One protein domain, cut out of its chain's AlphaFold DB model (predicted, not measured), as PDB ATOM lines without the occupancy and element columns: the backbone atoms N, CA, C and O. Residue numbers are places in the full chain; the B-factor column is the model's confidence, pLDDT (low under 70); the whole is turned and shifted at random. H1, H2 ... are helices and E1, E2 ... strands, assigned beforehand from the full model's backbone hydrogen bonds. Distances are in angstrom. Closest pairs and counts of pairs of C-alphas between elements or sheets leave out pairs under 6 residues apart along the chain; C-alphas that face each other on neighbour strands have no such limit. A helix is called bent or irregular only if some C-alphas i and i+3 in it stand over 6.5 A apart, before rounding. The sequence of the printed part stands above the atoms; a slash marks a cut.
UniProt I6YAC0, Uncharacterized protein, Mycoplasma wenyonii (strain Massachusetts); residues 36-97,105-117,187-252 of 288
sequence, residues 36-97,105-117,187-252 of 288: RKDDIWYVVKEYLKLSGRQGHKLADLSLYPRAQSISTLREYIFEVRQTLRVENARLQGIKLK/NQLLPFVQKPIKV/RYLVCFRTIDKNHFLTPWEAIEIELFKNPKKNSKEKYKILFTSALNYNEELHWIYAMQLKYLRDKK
ATOM      1  N   ARG A  36      23.797   7.412 -17.745       58.25
ATOM      2  CA  ARG A  36      23.187   6.555 -16.713       58.25
ATOM      3  C   ARG A  36      22.625   5.292 -17.340       58.25
ATOM      4  O   ARG A  36      21.473   5.227 -17.747       58.25
ATOM      5  N   LYS A  37      23.493   4.279 -17.396       61.66
ATOM      6  CA  LYS A  37      23.135   2.873 -17.627       61.66
ATOM      7  C   LYS A  37      21.935   2.460 -16.757       61.66
ATOM      8  O   LYS A  37      21.098   1.700 -17.225       61.66
ATOM      9  N   ASP A  38      21.833   3.032 -15.557       63.84
ATOM     10  CA  ASP A  38      20.759   2.795 -14.591       63.84
ATOM     11  C   ASP A  38      19.388   3.239 -15.115       63.84
ATOM     12  O   ASP A  38      18.451   2.446 -15.096       63.84
ATOM     13  N   ASP A  39      19.273   4.451 -15.675       70.88
ATOM     14  CA  ASP A  39      18.004   4.968 -16.212       70.88
ATOM     15  C   ASP A  39      17.491   4.072 -17.355       70.88
ATOM     16  O   ASP A  39      16.310   3.744 -17.418       70.88
ATOM     17  N   ILE A  40      18.390   3.616 -18.236       75.62
ATOM     18  CA  ILE A  40      18.055   2.745 -19.377       75.62
ATOM     19  C   ILE A  40      17.711   1.325 -18.901       75.62
ATOM     20  O   ILE A  40      16.843   0.660 -19.461       75.62
ATOM     21  N   TRP A  41      18.371   0.849 -17.850       82.38
ATOM     22  CA  TRP A  41      18.070  -0.449 -17.259       82.38
ATOM     23  C   TRP A  41      16.643  -0.504 -16.700       82.38
ATOM     24  O   TRP A  41      15.950  -1.498 -16.919       82.38
ATOM     25  N   TYR A  42      16.166   0.579 -16.068       80.06
ATOM     26  CA  TYR A  42      14.767   0.692 -15.640       80.06
ATOM     27  C   TYR A  42      13.787   0.616 -16.814       80.06
ATOM     28  O   TYR A  42      12.761  -0.047 -16.700       80.06
ATOM     29  N   VAL A  43      14.123   1.211 -17.963       82.88
ATOM     30  CA  VAL A  43      13.289   1.130 -19.176       82.88
ATOM     31  C   VAL A  43      13.093  -0.305 -19.621       82.88
ATOM     32  O   VAL A  43      11.965  -0.733 -19.860       82.88
ATOM     33  N   VAL A  44      14.191  -1.050 -19.752       88.44
ATOM     34  CA  VAL A  44      14.106  -2.431 -20.226       88.44
ATOM     35  C   VAL A  44      13.366  -3.286 -19.210       88.44
ATOM     36  O   VAL A  44      12.545  -4.108 -19.599       88.44
ATOM     37  N   LYS A  45      13.569  -3.052 -17.911       88.06
ATOM     38  CA  LYS A  45      12.790  -3.725 -16.871       88.06
ATOM     39  C   LYS A  45      11.294  -3.464 -16.972       88.06
ATOM     40  O   LYS A  45      10.523  -4.416 -16.887       88.06
ATOM     41  N   GLU A  46      10.891  -2.214 -17.167       85.12
ATOM     42  CA  GLU A  46       9.476  -1.873 -17.301       85.12
ATOM     43  C   GLU A  46       8.883  -2.502 -18.567       85.12
ATOM     44  O   GLU A  46       7.808  -3.090 -18.527       85.12
ATOM     45  N   TYR A  47       9.626  -2.500 -19.676       89.50
ATOM     46  CA  TYR A  47       9.225  -3.208 -20.892       89.50
ATOM     47  C   TYR A  47       9.074  -4.725 -20.677       89.50
ATOM     48  O   TYR A  47       8.091  -5.328 -21.113       89.50
ATOM     49  N   LEU A  48      10.013  -5.365 -19.973       91.81
ATOM     50  CA  LEU A  48       9.926  -6.790 -19.632       91.81
ATOM     51  C   LEU A  48       8.725  -7.078 -18.726       91.81
ATOM     52  O   LEU A  48       8.047  -8.084 -18.912       91.81
ATOM     53  N   LYS A  49       8.418  -6.173 -17.793       90.31
ATOM     54  CA  LYS A  49       7.232  -6.259 -16.936       90.31
ATOM     55  C   LYS A  49       5.942  -6.209 -17.754       90.31
ATOM     56  O   LYS A  49       5.098  -7.085 -17.588       90.31
ATOM     57  N   LEU A  50       5.822  -5.224 -18.648       86.81
ATOM     58  CA  LEU A  50       4.658  -5.034 -19.520       86.81
ATOM     59  C   LEU A  50       4.485  -6.173 -20.534       86.81
ATOM     60  O   LEU A  50       3.364  -6.488 -20.908       86.81
ATOM     61  N   SER A  51       5.580  -6.811 -20.952       88.19
ATOM     62  CA  SER A  51       5.554  -7.963 -21.864       88.19
ATOM     63  C   SER A  51       5.426  -9.321 -21.158       88.19
ATOM     64  O   SER A  51       5.646 -10.350 -21.787       88.19
ATOM     65  N   GLY A  52       5.103  -9.352 -19.857       90.75
ATOM     66  CA  GLY A  52       4.904 -10.598 -19.103       90.75
ATOM     67  C   GLY A  52       6.186 -11.393 -18.820       90.75
ATOM     68  O   GLY A  52       6.133 -12.520 -18.340       90.75
ATOM     69  N   ARG A  53       7.361 -10.807 -19.069       91.31
ATOM     70  CA  ARG A  53       8.685 -11.441 -18.944       91.31
ATOM     71  C   ARG A  53       9.411 -11.022 -17.670       91.31
ATOM     72  O   ARG A  53      10.625 -10.807 -17.639       91.31
ATOM     73  N   GLN A  54       8.652 -10.897 -16.585       89.25
ATOM     74  CA  GLN A  54       9.208 -10.600 -15.269       89.25
ATOM     75  C   GLN A  54      10.171 -11.717 -14.831       89.25
ATOM     76  O   GLN A  54       9.889 -12.906 -14.989       89.25
ATOM     77  N   GLY A  55      11.324 -11.324 -14.287       87.69
ATOM     78  CA  GLY A  55      12.384 -12.242 -13.850       87.69
ATOM     79  C   GLY A  55      13.488 -12.495 -14.884       87.69
ATOM     80  O   GLY A  55      14.526 -13.039 -14.517       87.69
ATOM     81  N   HIS A  56      13.324 -12.050 -16.134       93.06
ATOM     82  CA  HIS A  56      14.408 -12.070 -17.120       93.06
ATOM     83  C   HIS A  56      15.566 -11.165 -16.665       93.06
ATOM     84  O   HIS A  56      15.357 -10.018 -16.253       93.06
ATOM     85  N   LYS A  57      16.802 -11.668 -16.746       92.31
ATOM     86  CA  LYS A  57      18.013 -10.920 -16.374       92.31
ATOM     87  C   LYS A  57      18.593 -10.232 -17.601       92.31
ATOM     88  O   LYS A  57      18.713 -10.844 -18.651       92.31
ATOM     89  N   LEU A  58      18.985  -8.967 -17.490       91.25
ATOM     90  CA  LEU A  58      19.585  -8.248 -18.615       91.25
ATOM     91  C   LEU A  58      21.030  -8.721 -18.847       91.25
ATOM     92  O   LEU A  58      21.859  -8.578 -17.950       91.25
ATOM     93  N   ALA A  59      21.328  -9.258 -20.032       90.50
ATOM     94  CA  ALA A  59      22.678  -9.687 -20.417       90.50
ATOM     95  C   ALA A  59      23.464  -8.551 -21.073       90.50
ATOM     96  O   ALA A  59      24.564  -8.206 -20.646       90.50
ATOM     97  N   ASP A  60      22.869  -7.950 -22.100       89.06
ATOM     98  CA  ASP A  60      23.472  -6.874 -22.873       89.06
ATOM     99  C   ASP A  60      22.466  -5.750 -23.086       89.06
ATOM    100  O   ASP A  60      21.260  -5.975 -23.194       89.06
ATOM    101  N   LEU A  61      22.993  -4.530 -23.146       89.50
ATOM    102  CA  LEU A  61      22.223  -3.310 -23.316       89.50
ATOM    103  C   LEU A  61      23.057  -2.279 -24.066       89.50
ATOM    104  O   LEU A  61      24.156  -1.922 -23.633       89.50
ATOM    105  N   SER A  62      22.506  -1.757 -25.152       88.12
ATOM    106  CA  SER A  62      23.059  -0.635 -25.892       88.12
ATOM    107  C   SER A  62      21.971   0.370 -26.251       88.12
ATOM    108  O   SER A  62      20.788   0.050 -26.358       88.12
ATOM    109  N   LEU A  63      22.389   1.625 -26.396       87.88
ATOM    110  CA  LEU A  63      21.510   2.740 -26.701       87.88
ATOM    111  C   LEU A  63      22.067   3.511 -27.892       87.88
ATOM    112  O   LEU A  63      23.223   3.940 -27.866       87.88
ATOM    113  N   TYR A  64      21.232   3.727 -28.902       89.94
ATOM    114  CA  TYR A  64      21.595   4.448 -30.116       89.94
ATOM    115  C   TYR A  64      20.678   5.661 -30.301       89.94
ATOM    116  O   TYR A  64      19.455   5.510 -30.299       89.94
ATOM    117  N   PRO A  65      21.224   6.880 -30.453       89.06
ATOM    118  CA  PRO A  65      20.414   8.049 -30.769       89.06
ATOM    119  C   PRO A  65      19.790   7.890 -32.156       89.06
ATOM    120  O   PRO A  65      20.490   7.609 -33.129       89.06
ATOM    121  N   ARG A  66      18.477   8.107 -32.263       89.19
ATOM    122  CA  ARG A  66      17.796   8.140 -33.561       89.19
ATOM    123  C   ARG A  66      18.229   9.364 -34.362       89.19
ATOM    124  O   ARG A  66      18.477  10.436 -33.809       89.19
ATOM    125  N   ALA A  67      18.234   9.229 -35.685       88.31
ATOM    126  CA  ALA A  67      18.431  10.365 -36.570       88.31
ATOM    127  C   ALA A  67      17.316  11.415 -36.372       88.31
ATOM    128  O   ALA A  67      16.123  11.107 -36.414       88.31
ATOM    129  N   GLN A  68      17.714  12.669 -36.158       84.44
ATOM    130  CA  GLN A  68      16.791  13.811 -36.055       84.44
ATOM    131  C   GLN A  68      16.512  14.468 -37.411       84.44
ATOM    132  O   GLN A  68      15.544  15.208 -37.563       84.44
ATOM    133  N   SER A  69      17.373  14.212 -38.395       87.00
ATOM    134  CA  SER A  69      17.257  14.744 -39.748       87.00
ATOM    135  C   SER A  69      17.565  13.664 -40.773       87.00
ATOM    136  O   SER A  69      18.285  12.699 -40.499       87.00
ATOM    137  N   ILE A  70      17.071  13.877 -41.987       89.00
ATOM    138  CA  ILE A  70      17.352  13.013 -43.135       89.00
ATOM    139  C   ILE A  70      18.850  12.943 -43.478       89.00
ATOM    140  O   ILE A  70      19.336  11.903 -43.910       89.00
ATOM    141  N   SER A  71      19.597  14.032 -43.252       87.38
ATOM    142  CA  SER A  71      21.043  14.083 -43.494       87.38
ATOM    143  C   SER A  71      21.766  13.136 -42.550       87.38
ATOM    144  O   SER A  71      22.552  12.304 -42.986       87.38
ATOM    145  N   THR A  72      21.431  13.209 -41.260       88.06
ATOM    146  CA  THR A  72      22.014  12.342 -40.232       88.06
ATOM    147  C   THR A  72      21.690  10.871 -40.491       88.06
ATOM    148  O   THR A  72      22.569  10.025 -40.364       88.06
ATOM    149  N   LEU A  73      20.462  10.560 -40.921       91.06
ATOM    150  CA  LEU A  73      20.091   9.196 -41.305       91.06
ATOM    151  C   LEU A  73      20.964   8.681 -42.459       91.06
ATOM    152  O   LEU A  73      21.528   7.593 -42.378       91.06
ATOM    153  N   ARG A  74      21.114   9.482 -43.521       91.94
ATOM    154  CA  ARG A  74      21.949   9.135 -44.682       91.94
ATOM    155  C   ARG A  74      23.414   8.941 -44.299       91.94
ATOM    156  O   ARG A  74      24.056   8.036 -44.827       91.94
ATOM    157  N   GLU A  75      23.937   9.755 -43.384       89.44
ATOM    158  CA  GLU A  75      25.290   9.603 -42.838       89.44
ATOM    159  C   GLU A  75      25.461   8.245 -42.143       89.44
ATOM    160  O   GLU A  75      26.396   7.517 -42.478       89.44
ATOM    161  N   TYR A  76      24.528   7.863 -41.263       90.81
ATOM    162  CA  TYR A  76      24.562   6.571 -40.564       90.81
ATOM    163  C   TYR A  76      24.485   5.381 -41.525       90.81
ATOM    164  O   TYR A  76      25.312   4.473 -41.453       90.81
ATOM    165  N   ILE A  77      23.554   5.405 -42.484       92.69
ATOM    166  CA  ILE A  77      23.421   4.338 -43.492       92.69
ATOM    167  C   ILE A  77      24.694   4.223 -44.327       92.69
ATOM    168  O   ILE A  77      25.178   3.125 -44.620       92.69
ATOM    169  N   PHE A  78      25.257   5.362 -44.731       91.00
ATOM    170  CA  PHE A  78      26.481   5.367 -45.510       91.00
ATOM    171  C   PHE A  78      27.650   4.768 -44.721       91.00
ATOM    172  O   PHE A  78      28.386   3.949 -45.279       91.00
ATOM    173  N   GLU A  79      27.797   5.135 -43.447       89.06
ATOM    174  CA  GLU A  79      28.804   4.569 -42.549       89.06
ATOM    175  C   GLU A  79      28.639   3.050 -42.428       89.06
ATOM    176  O   GLU A  79      29.591   2.321 -42.702       89.06
ATOM    177  N   VAL A  80      27.421   2.561 -42.165       91.56
ATOM    178  CA  VAL A  80      27.115   1.122 -42.116       91.56
ATOM    179  C   VAL A  80      27.521   0.409 -43.400       91.56
ATOM    180  O   VAL A  80      28.221  -0.603 -43.343       91.56
ATOM    181  N   ARG A  81      27.154   0.940 -44.571       92.75
ATOM    182  CA  ARG A  81      27.521   0.329 -45.859       92.75
ATOM    183  C   ARG A  81      29.036   0.294 -46.074       92.75
ATOM    184  O   ARG A  81      29.541  -0.675 -46.640       92.75
ATOM    185  N   GLN A  82      29.774   1.323 -45.643       90.00
ATOM    186  CA  GLN A  82      31.241   1.296 -45.697       90.00
ATOM    187  C   GLN A  82      31.816   0.249 -44.742       90.00
ATOM    188  O   GLN A  82      32.674  -0.531 -45.151       90.00
ATOM    189  N   THR A  83      31.322   0.191 -43.506       89.31
ATOM    190  CA  THR A  83      31.753  -0.797 -42.513       89.31
ATOM    191  C   THR A  83      31.504  -2.221 -42.999       89.31
ATOM    192  O   THR A  83      32.420  -3.035 -42.962       89.31
ATOM    193  N   LEU A  84      30.312  -2.512 -43.526       90.62
ATOM    194  CA  LEU A  84      29.978  -3.827 -44.076       90.62
ATOM    195  C   LEU A  84      30.874  -4.201 -45.255       90.62
ATOM    196  O   LEU A  84      31.347  -5.328 -45.327       90.62
ATOM    197  N   ARG A  85      31.177  -3.252 -46.151       91.00
ATOM    198  CA  ARG A  85      32.116  -3.496 -47.254       91.00
ATOM    199  C   ARG A  85      33.496  -3.912 -46.739       91.00
ATOM    200  O   ARG A  85      34.099  -4.822 -47.299       91.00
ATOM    201  N   VAL A  86      33.994  -3.238 -45.702       89.94
ATOM    202  CA  VAL A  86      35.296  -3.544 -45.091       89.94
ATOM    203  C   VAL A  86      35.273  -4.898 -44.387       89.94
ATOM    204  O   VAL A  86      36.181  -5.699 -44.598       89.94
ATOM    205  N   GLU A  87      34.242  -5.177 -43.592       88.94
ATOM    206  CA  GLU A  87      34.121  -6.451 -42.880       88.94
ATOM    207  C   GLU A  87      33.949  -7.634 -43.834       88.94
ATOM    208  O   GLU A  87      34.641  -8.633 -43.673       88.94
ATOM    209  N   ASN A  88      33.117  -7.513 -44.870       91.12
ATOM    210  CA  ASN A  88      32.925  -8.582 -45.850       91.12
ATOM    211  C   ASN A  88      34.222  -8.885 -46.606       91.12
ATOM    212  O   ASN A  88      34.590 -10.046 -46.748       91.12
ATOM    213  N   ALA A  89      34.963  -7.852 -47.021       91.31
ATOM    214  CA  ALA A  89      36.258  -8.053 -47.662       91.31
ATOM    215  C   ALA A  89      37.273  -8.716 -46.718       91.31
ATOM    216  O   ALA A  89      37.996  -9.614 -47.136       91.31
ATOM    217  N   ARG A  90      37.288  -8.326 -45.433       90.69
ATOM    218  CA  ARG A  90      38.122  -8.966 -44.405       90.69
ATOM    219  C   ARG A  90      37.786 -10.450 -44.249       90.69
ATOM    220  O   ARG A  90      38.705 -11.259 -44.188       90.69
ATOM    221  N   LEU A  91      36.499 -10.796 -44.183       90.44
ATOM    222  CA  LEU A  91      36.035 -12.184 -44.068       90.44
ATOM    223  C   LEU A  91      36.385 -13.017 -45.307       90.44
ATOM    224  O   LEU A  91      36.683 -14.196 -45.179       90.44
ATOM    225  N   GLN A  92      36.404 -12.395 -46.485       93.50
ATOM    226  CA  GLN A  92      36.790 -13.029 -47.748       93.50
ATOM    227  C   GLN A  92      38.308 -13.002 -48.013       93.50
ATOM    228  O   GLN A  92      38.747 -13.434 -49.074       93.50
ATOM    229  N   GLY A  93      39.124 -12.453 -47.105       91.31
ATOM    230  CA  GLY A  93      40.574 -12.315 -47.304       91.31
ATOM    231  C   GLY A  93      40.984 -11.307 -48.391       91.31
ATOM    232  O   GLY A  93      42.153 -11.242 -48.774       91.31
ATOM    233  N   ILE A  94      40.055 -10.486 -48.885       92.19
ATOM    234  CA  ILE A  94      40.294  -9.518 -49.958       92.19
ATOM    235  C   ILE A  94      40.901  -8.237 -49.374       92.19
ATOM    236  O   ILE A  94      40.288  -7.534 -48.565       92.19
ATOM    237  N   LYS A  95      42.099  -7.863 -49.838       85.06
ATOM    238  CA  LYS A  95      42.717  -6.571 -49.501       85.06
ATOM    239  C   LYS A  95      42.004  -5.438 -50.246       85.06
ATOM    240  O   LYS A  95      42.212  -5.232 -51.441       85.06
ATOM    241  N   LEU A  96      41.189  -4.657 -49.541       84.06
ATOM    242  CA  LEU A  96      40.611  -3.438 -50.110       84.06
ATOM    243  C   LEU A  96      41.706  -2.390 -50.329       84.06
ATOM    244  O   LEU A  96      42.348  -1.941 -49.379       84.06
ATOM    245  N   LYS A  97      41.882  -1.939 -51.575       78.00
ATOM    246  CA  LYS A  97      42.693  -0.751 -51.862       78.00
ATOM    247  C   LYS A  97      42.034   0.454 -51.189       78.00
ATOM    248  O   LYS A  97      40.932   0.857 -51.569       78.00
ATOM    249  N   ASN A 105      39.960  17.107 -52.154       53.25
ATOM    250  CA  ASN A 105      38.789  16.929 -51.281       53.25
ATOM    251  C   ASN A 105      39.079  17.264 -49.806       53.25
ATOM    252  O   ASN A 105      38.144  17.383 -49.016       53.25
ATOM    253  N   GLN A 106      40.354  17.382 -49.419       56.66
ATOM    254  CA  GLN A 106      40.754  17.879 -48.099       56.66
ATOM    255  C   GLN A 106      40.817  19.414 -48.061       56.66
ATOM    256  O   GLN A 106      40.547  19.994 -47.015       56.66
ATOM    257  N   LEU A 107      41.129  20.060 -49.192       49.78
ATOM    258  CA  LEU A 107      41.250  21.519 -49.322       49.78
ATOM    259  C   LEU A 107      39.910  22.238 -49.530       49.78
ATOM    260  O   LEU A 107      39.756  23.376 -49.097       49.78
ATOM    261  N   LEU A 108      38.927  21.584 -50.152       51.44
ATOM    262  CA  LEU A 108      37.608  22.164 -50.409       51.44
ATOM    263  C   LEU A 108      36.517  21.359 -49.686       51.44
ATOM    264  O   LEU A 108      35.877  20.495 -50.294       51.44
ATOM    265  N   PRO A 109      36.243  21.641 -48.397       48.56
ATOM    266  CA  PRO A 109      35.180  20.960 -47.650       48.56
ATOM    267  C   PRO A 109      33.773  21.247 -48.209       48.56
ATOM    268  O   PRO A 109      32.819  20.565 -47.839       48.56
ATOM    269  N   PHE A 110      33.650  22.236 -49.102       49.19
ATOM    270  CA  PHE A 110      32.406  22.657 -49.747       49.19
ATOM    271  C   PHE A 110      32.099  21.935 -51.062       49.19
ATOM    272  O   PHE A 110      31.027  22.166 -51.620       49.19
ATOM    273  N   VAL A 111      32.987  21.059 -51.557       50.47
ATOM    274  CA  VAL A 111      32.620  20.169 -52.668       50.47
ATOM    275  C   VAL A 111      31.497  19.282 -52.154       50.47
ATOM    276  O   VAL A 111      31.715  18.376 -51.344       50.47
ATOM    277  N   GLN A 112      30.273  19.603 -52.576       52.16
ATOM    278  CA  GLN A 112      29.078  18.880 -52.186       52.16
ATOM    279  C   GLN A 112      29.272  17.431 -52.613       52.16
ATOM    280  O   GLN A 112      29.229  17.097 -53.797       52.16
ATOM    281  N   LYS A 113      29.539  16.553 -51.640       59.84
ATOM    282  CA  LYS A 113      29.532  15.116 -51.898       59.84
ATOM    283  C   LYS A 113      28.171  14.799 -52.515       59.84
ATOM    284  O   LYS A 113      27.170  15.281 -51.977       59.84
ATOM    285  N   PRO A 114      28.110  14.008 -53.602       60.66
ATOM    286  CA  PRO A 114      26.836  13.643 -54.197       60.66
ATOM    287  C   PRO A 114      25.929  13.098 -53.096       60.66
ATOM    288  O   PRO A 114      26.333  12.205 -52.338       60.66
ATOM    289  N   ILE A 115      24.746  13.702 -52.958       67.94
ATOM    290  CA  ILE A 115      23.796  13.364 -51.903       67.94
ATOM    291  C   ILE A 115      23.340  11.934 -52.170       67.94
ATOM    292  O   ILE A 115      22.534  11.679 -53.062       67.94
ATOM    293  N   LYS A 116      23.881  10.982 -51.410       82.69
ATOM    294  CA  LYS A 116      23.441   9.591 -51.491       82.69
ATOM    295  C   LYS A 116      22.040   9.499 -50.904       82.69
ATOM    296  O   LYS A 116      21.810   9.959 -49.788       82.69
ATOM    297  N   VAL A 117      21.125   8.925 -51.672       85.69
ATOM    298  CA  VAL A 117      19.727   8.716 -51.281       85.69
ATOM    299  C   VAL A 117      19.533   7.237 -50.969       85.69
ATOM    300  O   VAL A 117      20.086   6.379 -51.660       85.69
ATOM    301  N   ARG A 187      14.888  10.967 -29.098       87.88
ATOM    302  CA  ARG A 187      14.514   9.589 -29.431       87.88
ATOM    303  C   ARG A 187      15.736   8.680 -29.422       87.88
ATOM    304  O   ARG A 187      16.780   9.034 -29.978       87.88
ATOM    305  N   TYR A 188      15.571   7.492 -28.863       90.75
ATOM    306  CA  TYR A 188      16.615   6.480 -28.818       90.75
ATOM    307  C   TYR A 188      16.069   5.112 -29.190       90.75
ATOM    308  O   TYR A 188      14.939   4.765 -28.854       90.75
ATOM    309  N   LEU A 189      16.920   4.337 -29.847       92.81
ATOM    310  CA  LEU A 189      16.762   2.906 -30.002       92.81
ATOM    311  C   LEU A 189      17.523   2.220 -28.866       92.81
ATOM    312  O   LEU A 189      18.736   2.399 -28.736       92.81
ATOM    313  N   VAL A 190      16.819   1.455 -28.044       92.94
ATOM    314  CA  VAL A 190      17.414   0.584 -27.032       92.94
ATOM    315  C   VAL A 190      17.488  -0.810 -27.636       92.94
ATOM    316  O   VAL A 190      16.452  -1.388 -27.958       92.94
ATOM    317  N   CYS A 191      18.694  -1.351 -27.767       94.06
ATOM    318  CA  CYS A 191      18.894  -2.741 -28.160       94.06
ATOM    319  C   CYS A 191      19.360  -3.532 -26.943       94.06
ATOM    320  O   CYS A 191      20.255  -3.091 -26.217       94.06
ATOM    321  N   PHE A 192      18.775  -4.698 -26.700       94.00
ATOM    322  CA  PHE A 192      19.131  -5.499 -25.533       94.00
ATOM    323  C   PHE A 192      18.960  -6.996 -25.766       94.00
ATOM    324  O   PHE A 192      18.318  -7.433 -26.720       94.00
ATOM    325  N   ARG A 193      19.559  -7.780 -24.866       94.50
ATOM    326  CA  ARG A 193      19.356  -9.227 -24.739       94.50
ATOM    327  C   ARG A 193      19.118  -9.573 -23.288       94.50
ATOM    328  O   ARG A 193      19.701  -8.952 -22.394       94.50
ATOM    329  N   THR A 194      18.320 -10.600 -23.058       95.56
ATOM    330  CA  THR A 194      18.053 -11.108 -21.717       95.56
ATOM    331  C   THR A 194      18.490 -12.554 -21.576       95.56
ATOM    332  O   THR A 194      18.679 -13.255 -22.562       95.56
ATOM    333  N   ILE A 195      18.674 -12.987 -20.340       96.06
ATOM    334  CA  ILE A 195      18.736 -14.385 -19.949       96.06
ATOM    335  C   ILE A 195      17.361 -14.697 -19.370       96.06
ATOM    336  O   ILE A 195      16.909 -13.997 -18.453       96.06
ATOM    337  N   ASP A 196      16.684 -15.681 -19.944       94.25
ATOM    338  CA  ASP A 196      15.373 -16.115 -19.476       94.25
ATOM    339  C   ASP A 196      15.464 -16.896 -18.150       94.25
ATOM    340  O   ASP A 196      16.534 -17.055 -17.552       94.25
ATOM    341  N   LYS A 197      14.315 -17.369 -17.659       92.12
ATOM    342  CA  LYS A 197      14.244 -18.161 -16.421       92.12
ATOM    343  C   LYS A 197      14.947 -19.519 -16.535       92.12
ATOM    344  O   LYS A 197      15.366 -20.056 -15.519       92.12
ATOM    345  N   ASN A 198      15.111 -20.027 -17.753       94.62
ATOM    346  CA  ASN A 198      15.764 -21.296 -18.058       94.62
ATOM    347  C   ASN A 198      17.270 -21.120 -18.322       94.62
ATOM    348  O   ASN A 198      17.930 -22.044 -18.788       94.62
ATOM    349  N   HIS A 199      17.822 -19.940 -18.026       93.44
ATOM    350  CA  HIS A 199      19.217 -19.581 -18.261       93.44
ATOM    351  C   HIS A 199      19.647 -19.539 -19.738       93.44
ATOM    352  O   HIS A 199      20.845 -19.469 -20.026       93.44
ATOM    353  N   PHE A 200      18.703 -19.475 -20.680       96.06
ATOM    354  CA  PHE A 200      19.002 -19.283 -22.095       96.06
ATOM    355  C   PHE A 200      19.098 -17.804 -22.460       96.06
ATOM    356  O   PHE A 200      18.304 -16.959 -22.038       96.06
ATOM    357  N   LEU A 201      20.096 -17.485 -23.285       95.88
ATOM    358  CA  LEU A 201      20.311 -16.138 -23.793       95.88
ATOM    359  C   LEU A 201      19.358 -15.856 -24.961       95.88
ATOM    360  O   LEU A 201      19.494 -16.433 -26.041       95.88
ATOM    361  N   THR A 202      18.441 -14.910 -24.778       94.56
ATOM    362  CA  THR A 202      17.451 -14.537 -25.791       94.56
ATOM    363  C   THR A 202      18.105 -13.869 -27.007       94.56
ATOM    364  O   THR A 202      19.221 -13.334 -26.910       94.56
ATOM    365  N   PRO A 203      17.439 -13.865 -28.176       95.06
ATOM    366  CA  PRO A 203      17.833 -13.035 -29.309       95.06
ATOM    367  C   PRO A 203      17.884 -11.541 -28.955       95.06
ATOM    368  O   PRO A 203      17.369 -11.112 -27.920       95.06
ATOM    369  N   TRP A 204      18.522 -10.752 -29.821       94.69
ATOM    370  CA  TRP A 204      18.498  -9.295 -29.708       94.69
ATOM    371  C   TRP A 204      17.090  -8.755 -29.937       94.69
ATOM    372  O   TRP A 204      16.431  -9.091 -30.919       94.69
ATOM    373  N   GLU A 205      16.680  -7.861 -29.051       95.31
ATOM    374  CA  GLU A 205      15.442  -7.103 -29.144       95.31
ATOM    375  C   GLU A 205      15.752  -5.619 -29.295       95.31
ATOM    376  O   GLU A 205      16.803  -5.139 -28.854       95.31
ATOM    377  N   ALA A 206      14.823  -4.891 -29.911       95.81
ATOM    378  CA  ALA A 206      14.921  -3.456 -30.089       95.81
ATOM    379  C   ALA A 206      13.612  -2.775 -29.681       95.81
ATOM    380  O   ALA A 206      12.521  -3.184 -30.081       95.81
ATOM    381  N   ILE A 207      13.722  -1.711 -28.892       94.31
ATOM    382  CA  ILE A 207      12.596  -0.853 -28.524       94.31
ATOM    383  C   ILE A 207      12.952   0.605 -28.786       94.31
ATOM    384  O   ILE A 207      14.092   1.030 -28.590       94.31
ATOM    385  N   GLU A 208      11.974   1.385 -29.227       92.38
ATOM    386  CA  GLU A 208      12.103   2.828 -29.355       92.38
ATOM    387  C   GLU A 208      11.517   3.525 -28.134       92.38
ATOM    388  O   GLU A 208      10.427   3.203 -27.646       92.38
ATOM    389  N   ILE A 209      12.282   4.496 -27.646       90.19
ATOM    390  CA  ILE A 209      11.920   5.309 -26.500       90.19
ATOM    391  C   ILE A 209      12.138   6.783 -26.796       90.19
ATOM    392  O   ILE A 209      12.984   7.174 -27.607       90.19
ATOM    393  N   GLU A 210      11.418   7.612 -26.060       87.81
ATOM    394  CA  GLU A 210      11.638   9.043 -26.016       87.81
ATOM    395  C   GLU A 210      11.883   9.515 -24.585       87.81
ATOM    396  O   GLU A 210      11.179   9.128 -23.649       87.81
ATOM    397  N   LEU A 211      12.902  10.359 -24.429       85.06
ATOM    398  CA  LEU A 211      13.286  10.939 -23.149       85.06
ATOM    399  C   LEU A 211      12.794  12.384 -23.045       85.06
ATOM    400  O   LEU A 211      13.257  13.275 -23.763       85.06
ATOM    401  N   PHE A 212      11.916  12.636 -22.082       81.94
ATOM    402  CA  PHE A 212      11.430  13.964 -21.725       81.94
ATOM    403  C   PHE A 212      12.134  14.442 -20.465       81.94
ATOM    404  O   PHE A 212      12.297  13.675 -19.523       81.94
ATOM    405  N   LYS A 213      12.548  15.710 -20.393       79.56
ATOM    406  CA  LYS A 213      13.084  16.253 -19.134       79.56
ATOM    407  C   LYS A 213      12.003  16.201 -18.059       79.56
ATOM    408  O   LYS A 213      10.862  16.581 -18.320       79.56
ATOM    409  N   ASN A 214      12.361  15.746 -16.862       77.44
ATOM    410  CA  ASN A 214      11.420  15.755 -15.755       77.44
ATOM    411  C   ASN A 214      11.128  17.215 -15.357       77.44
ATOM    412  O   ASN A 214      12.074  17.959 -15.088       77.44
ATOM    413  N   PRO A 215       9.857  17.659 -15.333       76.62
ATOM    414  CA  PRO A 215       9.524  19.027 -14.938       76.62
ATOM    415  C   PRO A 215       9.853  19.314 -13.464       76.62
ATOM    416  O   PRO A 215      10.097  20.464 -13.102       76.62
ATOM    417  N   LYS A 216       9.892  18.285 -12.605       82.44
ATOM    418  CA  LYS A 216      10.227  18.434 -11.185       82.44
ATOM    419  C   LYS A 216      11.749  18.522 -11.007       82.44
ATOM    420  O   LYS A 216      12.434  17.508 -11.105       82.44
ATOM    421  N   LYS A 217      12.267  19.718 -10.691       75.44
ATOM    422  CA  LYS A 217      13.711  19.981 -10.499       75.44
ATOM    423  C   LYS A 217      14.372  19.102  -9.422       75.44
ATOM    424  O   LYS A 217      15.536  18.757  -9.577       75.44
ATOM    425  N   ASN A 218      13.622  18.696  -8.393       77.69
ATOM    426  CA  ASN A 218      14.133  17.921  -7.249       77.69
ATOM    427  C   ASN A 218      13.885  16.407  -7.369       77.69
ATOM    428  O   ASN A 218      14.058  15.666  -6.405       77.69
ATOM    429  N   SER A 219      13.426  15.929  -8.527       74.19
ATOM    430  CA  SER A 219      13.211  14.498  -8.739       74.19
ATOM    431  C   SER A 219      14.543  13.748  -8.820       74.19
ATOM    432  O   SER A 219      15.470  14.199  -9.494       74.19
ATOM    433  N   LYS A 220      14.614  12.559  -8.204       74.00
ATOM    434  CA  LYS A 220      15.740  11.621  -8.393       74.00
ATOM    435  C   LYS A 220      15.900  11.234  -9.871       74.00
ATOM    436  O   LYS A 220      17.019  11.058 -10.353       74.00
ATOM    437  N   GLU A 221      14.785  11.154 -10.592       69.50
ATOM    438  CA  GLU A 221      14.736  10.861 -12.023       69.50
ATOM    439  C   GLU A 221      14.863  12.138 -12.854       69.50
ATOM    440  O   GLU A 221      13.987  13.009 -12.816       69.50
ATOM    441  N   LYS A 222      15.924  12.219 -13.663       72.06
ATOM    442  CA  LYS A 222      16.194  13.367 -14.545       72.06
ATOM    443  C   LYS A 222      15.262  13.424 -15.758       72.06
ATOM    444  O   LYS A 222      14.973  14.513 -16.263       72.06
ATOM    445  N   TYR A 223      14.803  12.268 -16.231       75.00
ATOM    446  CA  TYR A 223      13.972  12.153 -17.421       75.00
ATOM    447  C   TYR A 223      12.730  11.308 -17.145       75.00
ATOM    448  O   TYR A 223      12.811  10.299 -16.459       75.00
ATOM    449  N   LYS A 224      11.597  11.711 -17.724       78.69
ATOM    450  CA  LYS A 224      10.445  10.839 -17.938       78.69
ATOM    451  C   LYS A 224      10.655  10.081 -19.239       78.69
ATOM    452  O   LYS A 224      11.069  10.676 -20.235       78.69
ATOM    453  N   ILE A 225      10.361   8.791 -19.226       80.75
ATOM    454  CA  ILE A 225      10.615   7.912 -20.364       80.75
ATOM    455  C   ILE A 225       9.286   7.471 -20.952       80.75
ATOM    456  O   ILE A 225       8.384   7.056 -20.229       80.75
ATOM    457  N   LEU A 226       9.172   7.575 -22.269       84.50
ATOM    458  CA  LEU A 226       8.025   7.095 -23.013       84.50
ATOM    459  C   LEU A 226       8.464   5.976 -23.946       84.50
ATOM    460  O   LEU A 226       9.276   6.198 -24.839       84.50
ATOM    461  N   PHE A 227       7.875   4.800 -23.773       86.19
ATOM    462  CA  PHE A 227       7.939   3.741 -24.770       86.19
ATOM    463  C   PHE A 227       7.068   4.113 -25.976       86.19
ATOM    464  O   PHE A 227       5.879   4.404 -25.806       86.19
ATOM    465  N   THR A 228       7.657   4.114 -27.174       86.50
ATOM    466  CA  THR A 228       6.946   4.452 -28.416       86.50
ATOM    467  C   THR A 228       6.677   3.224 -29.275       86.50
ATOM    468  O   THR A 228       5.604   3.117 -29.861       86.50
ATOM    469  N   SER A 229       7.609   2.274 -29.373       88.50
ATOM    470  CA  SER A 229       7.367   1.053 -30.146       88.50
ATOM    471  C   SER A 229       8.332  -0.082 -29.813       88.50
ATOM    472  O   SER A 229       9.488   0.150 -29.472       88.50
ATOM    473  N   ALA A 230       7.860  -1.320 -29.966       91.50
ATOM    474  CA  ALA A 230       8.728  -2.478 -30.157       91.50
ATOM    475  C   ALA A 230       9.078  -2.581 -31.646       91.50
ATOM    476  O   ALA A 230       8.216  -2.349 -32.502       91.50
ATOM    477  N   LEU A 231      10.338  -2.890 -31.943       93.88
ATOM    478  CA  LEU A 231      10.904  -2.871 -33.288       93.88
ATOM    479  C   LEU A 231      11.656  -4.167 -33.584       93.88
ATOM    480  O   LEU A 231      12.159  -4.843 -32.685       93.88
ATOM    481  N   ASN A 232      11.769  -4.492 -34.869       94.38
ATOM    482  CA  ASN A 232      12.580  -5.614 -35.308       94.38
ATOM    483  C   ASN A 232      14.057  -5.206 -35.317       94.38
ATOM    484  O   ASN A 232      14.485  -4.382 -36.121       94.38
ATOM    485  N   TYR A 233      14.852  -5.815 -34.440       94.94
ATOM    486  CA  TYR A 233      16.281  -5.530 -34.335       94.94
ATOM    487  C   TYR A 233      17.033  -5.704 -35.666       94.94
ATOM    488  O   TYR A 233      17.883  -4.878 -35.996       94.94
ATOM    489  N   ASN A 234      16.703  -6.729 -36.458       94.00
ATOM    490  CA  ASN A 234      17.380  -6.989 -37.731       94.00
ATOM    491  C   ASN A 234      17.104  -5.885 -38.754       94.00
ATOM    492  O   ASN A 234      18.002  -5.494 -39.500       94.00
ATOM    493  N   GLU A 235      15.885  -5.346 -38.753       93.69
ATOM    494  CA  GLU A 235      15.523  -4.225 -39.616       93.69
ATOM    495  C   GLU A 235      16.250  -2.947 -39.209       93.69
ATOM    496  O   GLU A 235      16.527  -2.130 -40.071       93.69
ATOM    497  N   GLU A 236      16.652  -2.778 -37.948       95.31
ATOM    498  CA  GLU A 236      17.382  -1.593 -37.477       95.31
ATOM    499  C   GLU A 236      18.875  -1.590 -37.845       95.31
ATOM    500  O   GLU A 236      19.509  -0.530 -37.899       95.31
ATOM    501  N   LEU A 237      19.455  -2.753 -38.160       93.00
ATOM    502  CA  LEU A 237      20.893  -2.896 -38.423       93.00
ATOM    503  C   LEU A 237      21.402  -2.025 -39.579       93.00
ATOM    504  O   LEU A 237      22.569  -1.628 -39.565       93.00
ATOM    505  N   HIS A 238      20.544  -1.669 -40.541       90.38
ATOM    506  CA  HIS A 238      20.928  -0.873 -41.711       90.38
ATOM    507  C   HIS A 238      21.533   0.501 -41.368       90.38
ATOM    508  O   HIS A 238      22.236   1.071 -42.204       90.38
ATOM    509  N   TRP A 239      21.292   1.029 -40.162       91.31
ATOM    510  CA  TRP A 239      21.871   2.298 -39.709       91.31
ATOM    511  C   TRP A 239      22.639   2.204 -38.379       91.31
ATOM    512  O   TRP A 239      23.522   3.032 -38.160       91.31
ATOM    513  N   ILE A 240      22.394   1.201 -37.518       92.75
ATOM    514  CA  ILE A 240      23.126   1.065 -36.236       92.75
ATOM    515  C   ILE A 240      24.361   0.162 -36.285       92.75
ATOM    516  O   ILE A 240      25.185   0.219 -35.370       92.75
ATOM    517  N   TYR A 241      24.516  -0.681 -37.311       91.12
ATOM    518  CA  TYR A 241      25.510  -1.764 -37.286       91.12
ATOM    519  C   TYR A 241      26.948  -1.274 -37.046       91.12
ATOM    520  O   TYR A 241      27.687  -1.851 -36.249       91.12
ATOM    521  N   ALA A 242      27.343  -0.162 -37.671       86.25
ATOM    522  CA  ALA A 242      28.669   0.426 -37.492       86.25
ATOM    523  C   ALA A 242      28.904   0.881 -36.041       86.25
ATOM    524  O   ALA A 242      29.966   0.626 -35.466       86.25
ATOM    525  N   MET A 243      27.890   1.493 -35.421       88.06
ATOM    526  CA  MET A 243      27.943   1.920 -34.021       88.06
ATOM    527  C   MET A 243      28.045   0.718 -33.079       88.06
ATOM    528  O   MET A 243      28.806   0.752 -32.111       88.06
ATOM    529  N   GLN A 244      27.312  -0.357 -33.369       87.38
ATOM    530  CA  GLN A 244      27.355  -1.581 -32.579       87.38
ATOM    531  C   GLN A 244      28.709  -2.285 -32.675       87.38
ATOM    532  O   GLN A 244      29.272  -2.666 -31.649       87.38
ATOM    533  N   LEU A 245      29.267  -2.411 -33.879       87.31
ATOM    534  CA  LEU A 245      30.588  -3.001 -34.079       87.31
ATOM    535  C   LEU A 245      31.658  -2.232 -33.291       87.31
ATOM    536  O   LEU A 245      32.512  -2.836 -32.640       87.31
ATOM    537  N   LYS A 246      31.586  -0.895 -33.317       84.19
ATOM    538  CA  LYS A 246      32.470  -0.027 -32.534       84.19
ATOM    539  C   LYS A 246      32.317  -0.281 -31.034       84.19
ATOM    540  O   LYS A 246      33.314  -0.539 -30.367       84.19
ATOM    541  N   TYR A 247      31.083  -0.299 -30.532       82.38
ATOM    542  CA  TYR A 247      30.791  -0.594 -29.128       82.38
ATOM    543  C   TYR A 247      31.367  -1.949 -28.680       82.38
ATOM    544  O   TYR A 247      32.021  -2.028 -27.641       82.38
ATOM    545  N   LEU A 248      31.185  -3.007 -29.475       82.75
ATOM    546  CA  LEU A 248      31.690  -4.346 -29.150       82.75
ATOM    547  C   LEU A 248      33.224  -4.407 -29.144       82.75
ATOM    548  O   LEU A 248      33.814  -5.045 -28.270       82.75
ATOM    549  N   ARG A 249      33.885  -3.719 -30.086       85.62
ATOM    550  CA  ARG A 249      35.352  -3.592 -30.102       85.62
ATOM    551  C   ARG A 249      35.862  -2.869 -28.864       85.62
ATOM    552  O   ARG A 249      36.802  -3.347 -28.233       85.62
ATOM    553  N   ASP A 250      35.223  -1.763 -28.500       81.88
ATOM    554  CA  ASP A 250      35.590  -0.982 -27.322       81.88
ATOM    555  C   ASP A 250      35.404  -1.808 -26.039       81.88
ATOM    556  O   ASP A 250      36.324  -1.866 -25.224       81.88
ATOM    557  N   LYS A 251      34.287  -2.544 -25.903       80.31
ATOM    558  CA  LYS A 251      34.030  -3.462 -24.774       80.31
ATOM    559  C   LYS A 251      35.140  -4.511 -24.639       80.31
ATOM    560  O   LYS A 251      35.723  -4.646 -23.566       80.31
ATOM    561  N   LYS A 252      35.502  -5.179 -25.740       86.50
ATOM    562  CA  LYS A 252      36.578  -6.186 -25.761       86.50
ATOM    563  C   LYS A 252      37.945  -5.589 -25.410       86.50
ATOM    564  O   LYS A 252      38.751  -6.230 -24.740       86.50
TER     565      LYS A 252
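AT A GLANCE: This is residues 36 to 97, 105 to 117 and 187 to 252 of the 288 residues of an uncharacterized protein of Mycoplasma wenyonii (strain Massachusetts) (UniProt I6YAC0). Look for a strongly twisted sheet of four strands that curls round H1 on one face, while the kinked helix H3 crosses its other face. H2, the longest helix, packs on H3 beyond the sheet, and residues 106 to 112 stick out as part of a loop segment far from the rest. The printed part has 141 residues, with three named helices and four named strands in the order H1 E1 H2 E2 E3 E4 H3; the sheet is antiparallel, in the order E1 E2 E3 E4. The class is mixed, helices and strands, and the whole is loose, with a radius of gyration of the C-alphas of 18.6 A and spans of 51 by 41 by 26 A.

HOW THE PARTS SIT: Start with H1, residues 37 to 50, which is on the sheet of E1, residues 57 to 65, E2, residues 187 to 195, E3, residues 205 to 213, and E4, residues 223 to 231. The closest C-alphas of H1 and E4, those of Val 43 and Ile 225, are 7.4 A apart. Edge strand E1 bends by 56 degrees at residue 60; N 62 and O 191 are 2.8 A apart, within hydrogen-bond range, between E1 and E2. E2, E3 and E4 form a meander, each strand the antiparallel neighbour of the one before; look at N 190 and O 207, 2.8 A, in the hairpin E2 and E3, and N 210 and O 226, 2.8 A, in the hairpin E3 and E4. H3, residues 233 to 252, is on the opposite face to H1, making three layers, helices on both faces of a sheet; its height over the sheet is 8.6 A, and it runs across the strands, at 75 degrees to E1 on the local plane. H3 is irregular, with C-alphas 239 and 242 7.4 A apart, and has a kink of 92 degrees near residue 240. With residues 238 to 242 alone it touches H2, residues 70 to 91, at a steep tilt of 64 degrees; their closest C-alphas, those of Ile 77 and Trp 239, are 4.6 A apart. H2 is not on the sheet, and H1 and H2 are apart. Every O i to N i+4 pair is within hydrogen-bond range in H1 and H2, and 12 of 16 are in H3.

IN THESE COORDINATES: Find C-alpha 37 at (23.135, 2.873, -17.627); from there H1 runs 20.2 A to C-alpha 50. E1 follows, 23.9 A long, then H2, 31.4 A, from C-alpha 70 at (17.352, 13.013, -43.135). E2, E3 and E4 measure 26.1 A, 25.5 A and 22.1 A. H3 spans 22.0 A and ends at C-alpha 252, (36.578, -6.186, -25.761).

THE WHOLE: The two C-alphas farthest apart, those of Leu 107 and Asn 198, are 58.8 A apart. Residues 98 to 104 and 118 to 186 are not printed; the gaps are 18.1 A from C-alpha 97 to C-alpha 105 and 22.5 A from C-alpha 117 to C-alpha 187. Of the links that are printed whole, none is long. Mean pLDDT of the printed part is 84.9; residues 36 to 38, 105 to 115 and 221 are under 70.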